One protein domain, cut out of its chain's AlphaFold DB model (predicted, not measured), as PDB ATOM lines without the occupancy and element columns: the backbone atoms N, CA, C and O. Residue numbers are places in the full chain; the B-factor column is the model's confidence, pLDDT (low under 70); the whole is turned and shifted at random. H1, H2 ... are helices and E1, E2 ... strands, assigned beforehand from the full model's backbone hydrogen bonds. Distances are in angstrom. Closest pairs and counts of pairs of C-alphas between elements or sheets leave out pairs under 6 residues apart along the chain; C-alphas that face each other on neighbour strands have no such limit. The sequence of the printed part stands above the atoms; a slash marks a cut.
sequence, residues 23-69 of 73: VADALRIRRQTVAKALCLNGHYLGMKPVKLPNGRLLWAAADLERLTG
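What this domain is: This is residues 23 to 69 of the 73 residues of an uncharacterized protein of Thauera chlorobenzoica (UniProt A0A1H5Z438). Picture an open, small ring: the longest helix, H2, forms one side, the run of E1 into H3 forms the opposite side, the short H1 lies between H2 and H3, and the link from H2 to E1 closes the ring on the far side from H1. That link also makes a loop that folds back on itself beside E1, with its bend around Pro 53 at one end of the longest axis and the end of H3 toward the other. The 47 printed residues include three named helices and one named strand, in the order H1, H2, E1, H3, and the class is mostly helix. The whole is compact, with a radius of gyration of the C-alphas of 10.4 A, and elongated, spanning 30 by 19 by 18 A.

How they stand to each other: Begin with H1, residues 23 to 26, and go on to H2, residues 31 to 41. They are close but not clearly touching, and their closest C-alphas, those of Ala 24 and Arg 31, are 5.3 A apart. Next look at E1, residues 57 to 60, which pairs with no named strand; its residues 57 to 58 pair antiparallel with residues 50 to 51, a stretch too short to be named. H2 and E1 are apart. The closest C-alphas of H1 and E1 are those of Val 23 and Trp 59, at 7.5 A. E1 is followed at once by H3, residues 61 to 68, and these two meet only through their link. Return to Val 23 and you find H3 close to H1 but not clearly touching it: the C-alphas of Val 23 and Leu 64, the closest, are 7.2 A apart. H2 and H3 are apart. In H2 and H3 every O i to N i+4 pair is within hydrogen-bond range; H1 is too short for such a pair.

Where its parts are: Find C-alpha 23 at (180.041, 143.326, 156.275), where H1 begins; it runs 5.2 A to C-alpha 26. H2 starts at C-alpha 31, at (183.743, 145.563, 163.197), and its first and last C-alphas are 15.3 A apart. From C-alpha 57, E1 runs 10.1 A to C-alpha 60. H3 takes over at C-alpha 61 and ends 10.4 A away at C-alpha 68, at (177.522, 133.582, 153.475).

The domain as a whole: The two C-alphas farthest apart are those of Pro 53 and Gly 69, at 30.9 A. The printed part has no cut. The link from H2 to E1, residues 42 to 56, is long; those from H1 to H2 and from E1 to H3 are tight. The mean pLDDT of the printed part is 81.7, and residue 69 alone is under 70.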
ATOM      1  N   VAL A  23     179.445 144.673 156.276       81.94
ATOM      2  CA  VAL A  23     180.041 143.326 156.275       81.94
ATOM      3  C   VAL A  23     180.015 142.701 157.667       81.94
ATOM      4  O   VAL A  23     179.708 141.523 157.823       81.94
ATOM      5  N   ALA A  24     180.346 143.486 158.693       84.75
ATOM      6  CA  ALA A  24     180.341 143.006 160.065       84.75
ATOM      7  C   ALA A  24     178.918 142.701 160.560       84.75
ATOM      8  O   ALA A  24     178.733 141.710 161.263       84.75
ATOM      9  N   ASP A  25     177.930 143.511 160.173       84.44
ATOM     10  CA  ASP A  25     176.520 143.292 160.507       84.44
ATOM     11  C   ASP A  25     175.966 142.026 159.840       84.44
ATOM     12  O   ASP A  25     175.424 141.156 160.526       84.44
ATOM     13  N   ALA A  26     176.228 141.856 158.539       82.56
ATOM     14  CA  ALA A  26     175.833 140.672 157.777       82.56
ATOM     15  C   ALA A  26     176.432 139.378 158.354       82.56
ATOM     16  O   ALA A  26     175.751 138.364 158.459       82.56
ATOM     17  N   LEU A  27     177.690 139.429 158.804       82.75
ATOM     18  CA  LEU A  27     178.366 138.300 159.449       82.75
ATOM     19  C   LEU A  27     178.067 138.187 160.957       82.75
ATOM     20  O   LEU A  27     178.598 137.292 161.612       82.75
ATOM     21  N   ARG A  28     177.235 139.075 161.529       84.81
ATOM     22  CA  ARG A  28     176.890 139.135 162.967       84.81
ATOM     23  C   ARG A  28     178.114 139.222 163.893       84.81
ATOM     24  O   ARG A  28     178.107 138.723 165.017       84.81
ATOM     25  N   ILE A  29     179.169 139.898 163.447       87.06
ATOM     26  CA  ILE A  29     180.428 140.077 164.179       87.06
ATOM     27  C   ILE A  29     180.701 141.547 164.488       87.06
ATOM     28  O   ILE A  29     180.141 142.477 163.916       87.06
ATOM     29  N   ARG A  30     181.635 141.791 165.408       85.44
ATOM     30  CA  ARG A  30     182.091 143.151 165.708       85.44
ATOM     31  C   ARG A  30     183.023 143.633 164.598       85.44
ATOM     32  O   ARG A  30     183.995 142.959 164.265       85.44
ATOM     33  N   ARG A  31     182.826 144.874 164.132       85.06
ATOM     34  CA  ARG A  31     183.743 145.563 163.197       85.06
ATOM     35  C   ARG A  31     185.213 145.487 163.636       85.06
ATOM     36  O   ARG A  31     186.101 145.372 162.799       85.06
ATOM     37  N   GLN A  32     185.469 145.551 164.944       86.69
ATOM     38  CA  GLN A  32     186.819 145.460 165.511       86.69
ATOM     39  C   GLN A  32     187.498 144.119 165.204       86.69
ATOM     40  O   GLN A  32     188.693 144.100 164.930       86.69
ATOM     41  N   THR A  33     186.743 143.017 165.190       86.81
ATOM     42  CA  THR A  33     187.260 141.689 164.842       86.81
ATOM     43  C   THR A  33     187.695 141.644 163.383       86.81
ATOM     44  O   THR A  33     188.806 141.206 163.100       86.81
ATOM     45  N   VAL A  34     186.878 142.181 162.471       83.62
ATOM     46  CA  VAL A  34     187.213 142.274 161.038       83.62
ATOM     47  C   VAL A  34     188.457 143.137 160.825       83.62
ATOM     48  O   VAL A  34     189.375 142.740 160.115       83.62
ATOM     49  N   ALA A  35     188.532 144.297 161.486       82.69
ATOM     50  CA  ALA A  35     189.692 145.184 161.395       82.69
ATOM     51  C   ALA A  35     190.973 144.531 161.944       82.69
ATOM     52  O   ALA A  35     192.039 144.663 161.345       82.69
ATOM     53  N   LYS A  36     190.870 143.793 163.057       87.75
ATOM     54  CA  LYS A  36     191.997 143.062 163.646       87.75
ATOM     55  C   LYS A  36     192.450 141.917 162.745       87.75
ATOM     56  O   LYS A  36     193.640 141.793 162.485       87.75
ATOM     57  N   ALA A  37     191.518 141.121 162.230       85.75
ATOM     58  CA  ALA A  37     191.827 140.033 161.315       85.75
ATOM     59  C   ALA A  37     192.465 140.544 160.016       85.75
ATOM     60  O   ALA A  37     193.431 139.950 159.552       85.75
ATOM     61  N   LEU A  38     192.001 141.686 159.497       84.50
ATOM     62  CA  LEU A  38     192.603 142.346 158.344       84.50
ATOM     63  C   LEU A  38     194.024 142.847 158.628       84.50
ATOM     64  O   LEU A  38     194.885 142.729 157.768       84.50
ATOM     65  N   CYS A  39     194.289 143.391 159.817       82.88
ATOM     66  CA  CYS A  39     195.635 143.824 160.199       82.88
ATOM     67  C   CYS A  39     196.604 142.635 160.319       82.88
ATOM     68  O   CYS A  39     197.743 142.718 159.877       82.88
ATOM     69  N   LEU A  40     196.135 141.521 160.889       86.19
ATOM     70  CA  LEU A  40     196.953 140.333 161.138       86.19
ATOM     71  C   LEU A  40     197.187 139.492 159.876       86.19
ATOM     72  O   LEU A  40     198.297 139.029 159.650       86.19
ATOM     73  N   ASN A  41     196.147 139.288 159.066       84.75
ATOM     74  CA  ASN A  41     196.183 138.372 157.922       84.75
ATOM     75  C   ASN A  41     196.222 139.099 156.569       84.75
ATOM     76  O   ASN A  41     196.482 138.480 155.540       84.75
ATOM     77  N   GLY A  42     195.915 140.398 156.517       81.25
ATOM     78  CA  GLY A  42     195.810 141.157 155.261       81.25
ATOM     79  C   GLY A  42     194.580 140.816 154.408       81.25
ATOM     80  O   GLY A  42     194.381 141.406 153.348       81.25
ATOM     81  N   HIS A  43     193.751 139.879 154.866       82.44
ATOM     82  CA  HIS A  43     192.499 139.450 154.254       82.44
ATOM     83  C   HIS A  43     191.553 138.944 155.347       82.44
ATOM     84  O   HIS A  43     191.983 138.647 156.465       82.44
ATOM     85  N   TYR A  44     190.261 138.859 155.043       80.69
ATOM     86  CA  TYR A  44     189.278 138.305 155.968       80.69
ATOM     87  C   TYR A  44     188.472 137.219 155.267       80.69
ATOM     88  O   TYR A  44     187.791 137.505 154.296       80.69
ATOM     89  N   LEU A  45     188.578 135.967 155.726       78.75
ATOM     90  CA  LEU A  45     187.827 134.835 155.158       78.75
ATOM     91  C   LEU A  45     187.981 134.707 153.623       78.75
ATOM     92  O   LEU A  45     187.035 134.396 152.911       78.75
ATOM     93  N   GLY A  46     189.184 134.993 153.111       79.31
ATOM     94  CA  GLY A  46     189.503 134.974 151.676       79.31
ATOM     95  C   GLY A  46     189.133 136.248 150.908       79.31
ATOM     96  O   GLY A  46     189.616 136.440 149.795       79.31
ATOM     97  N   MET A  47     188.364 137.161 151.506       81.38
ATOM     98  CA  MET A  47     187.977 138.422 150.878       81.38
ATOM     99  C   MET A  47     189.052 139.505 151.124       81.38
ATOM    100  O   MET A  47     189.604 139.632 152.229       81.38
ATOM    101  N   LYS A  48     189.346 140.317 150.102       81.06
ATOM    102  CA  LYS A  48     190.377 141.364 150.169       81.06
ATOM    103  C   LYS A  48     189.742 142.747 150.007       81.06
ATOM    104  O   LYS A  48     189.180 143.027 148.952       81.06
ATOM    105  N   PRO A  49     189.815 143.627 151.021       80.88
ATOM    106  CA  PRO A  49     189.211 144.939 150.904       80.88
ATOM    107  C   PRO A  49     190.025 145.830 149.969       80.88
ATOM    108  O   PRO A  49     191.257 145.849 150.008       80.88
ATOM    109  N   VAL A  50     189.323 146.637 149.184       82.81
ATOM    110  CA  VAL A  50     189.926 147.699 148.386       82.81
ATOM    111  C   VAL A  50     190.100 148.916 149.285       82.81
ATOM    112  O   VAL A  50     189.134 149.457 149.833       82.81
ATOM    113  N   LYS A  51     191.353 149.337 149.468       79.69
ATOM    114  CA  LYS A  51     191.683 150.544 150.224       79.69
ATOM    115  C   LYS A  51     191.523 151.760 149.322       79.69
ATOM    116  O   LYS A  51     192.208 151.876 148.311       79.69
ATOM    117  N   LEU A  52     190.635 152.672 149.705       78.69
ATOM    118  CA  LEU A  52     190.443 153.923 148.979       78.69
ATOM    119  C   LEU A  52     191.443 154.987 149.443       78.69
ATOM    120  O   LEU A  52     191.909 154.941 150.587       78.69
ATOM    121  N   PRO A  53     191.709 156.007 148.606       74.56
ATOM    122  CA  PRO A  53     192.538 157.151 148.990       74.56
ATOM    123  C   PRO A  53     191.955 157.943 150.174       74.56
ATOM    124  O   PRO A  53     192.688 158.614 150.889       74.56
ATOM    125  N   ASN A  54     190.650 157.816 150.438       76.31
ATOM    126  CA  ASN A  54     189.979 158.397 151.605       76.31
ATOM    127  C   ASN A  54     190.160 157.578 152.907       76.31
ATOM    128  O   ASN A  54     189.544 157.894 153.922       76.31
ATOM    129  N   GLY A  55     190.945 156.495 152.879       70.19
ATOM    130  CA  GLY A  55     191.207 155.632 154.032       70.19
ATOM    131  C   GLY A  55     190.077 154.658 154.393       70.19
ATOM    132  O   GLY A  55     190.228 153.889 155.343       70.19
ATOM    133  N   ARG A  56     188.959 154.646 153.654       76.31
ATOM    134  CA  ARG A  56     187.877 153.666 153.839       76.31
ATOM    135  C   ARG A  56     188.231 152.346 153.149       76.31
ATOM    136  O   ARG A  56     188.992 152.307 152.182       76.31
ATOM    137  N   LEU A  57     187.653 151.267 153.667       82.75
ATOM    138  CA  LEU A  57     187.765 149.922 153.114       82.75
ATOM    139  C   LEU A  57     186.443 149.564 152.444       82.75
ATOM    140  O   LEU A  57     185.397 149.596 153.103       82.75
ATOM    141  N   LEU A  58     186.510 149.246 151.156       82.94
ATOM    142  CA  LEU A  58     185.390 148.701 150.400       82.94
ATOM    143  C   LEU A  58     185.536 147.194 150.262       82.94
ATOM    144  O   LEU A  58     186.619 146.678 149.994       82.94
ATOM    145  N   TRP A  59     184.419 146.509 150.425       83.75
ATOM    146  CA  TRP A  59     184.297 145.065 150.337       83.75
ATOM    147  C   TRP A  59     183.297 144.743 149.235       83.75
ATOM    148  O   TRP A  59     182.265 145.399 149.159       83.75
ATOM    149  N   ALA A  60     183.574 143.782 148.361       83.81
ATOM    150  CA  ALA A  60     182.613 143.429 147.320       83.81
ATOM    151  C   ALA A  60     181.428 142.653 147.921       83.81
ATOM    152  O   ALA A  60     181.640 141.724 148.703       83.81
ATOM    153  N   ALA A  61     180.196 143.007 147.535       82.31
ATOM    154  CA  ALA A  61     178.995 142.241 147.886       82.31
ATOM    155  C   ALA A  61     179.114 140.788 147.444       82.31
ATOM    156  O   ALA A  61     178.892 139.893 148.247       82.31
ATOM    157  N   ALA A  62     179.602 140.571 146.223       79.31
ATOM    158  CA  ALA A  62     179.763 139.242 145.654       79.31
ATOM    159  C   ALA A  62     180.656 138.320 146.505       79.31
ATOM    160  O   ALA A  62     180.366 137.134 146.633       79.31
ATOM    161  N   ASP A  63     181.728 138.843 147.112       81.12
ATOM    162  CA  ASP A  63     182.581 138.046 148.004       81.12
ATOM    163  C   ASP A  63     181.864 137.704 149.314       81.12
ATOM    164  O   ASP A  63     182.015 136.600 149.836       81.12
ATOM    165  N   LEU A  64     181.065 138.637 149.838       81.12
ATOM    166  CA  LEU A  64     180.265 138.402 151.034       81.12
ATOM    167  C   LEU A  64     179.151 137.385 150.772       81.12
ATOM    168  O   LEU A  64     178.967 136.483 151.580       81.12
ATOM    169  N   GLU A  65     178.453 137.490 149.644       81.19
ATOM    170  CA  GLU A  65     177.410 136.553 149.213       81.19
ATOM    171  C   GLU A  65     177.968 135.140 149.020       81.19
ATOM    172  O   GLU A  65     177.400 134.176 149.538       81.19
ATOM    173  N   ARG A  66     179.140 135.019 148.377       80.88
ATOM    174  CA  ARG A  66     179.877 133.749 148.261       80.88
ATOM    175  C   ARG A  66     180.242 133.164 149.620       80.88
ATOM    176  O   ARG A  66     180.154 131.955 149.806       80.88
ATOM    177  N   LEU A  67     180.648 134.007 150.566       80.56
ATOM    178  CA  LEU A  67     181.036 133.579 151.908       80.56
ATOM    179  C   LEU A  67     179.834 133.155 152.761       80.56
ATOM    180  O   LEU A  67     179.918 132.163 153.480       80.56
ATOM    181  N   THR A  68     178.731 133.903 152.706       77.31
ATOM    182  CA  THR A  68     177.522 133.582 153.475       77.31
ATOM    183  C   THR A  68     176.703 132.456 152.841       77.31
ATOM    184  O   THR A  68     175.725 132.020 153.445       77.31
ATOM    185  N   GLY A  69     177.072 131.986 151.643       69.75
ATOM    186  CA  GLY A  69     176.300 130.976 150.921       69.75
ATOM    187  C   GLY A  69     174.889 131.454 150.576       69.75
ATOM    188  O   GLY A  69     173.999 130.630 150.412       69.75
TER     189      GLY A  69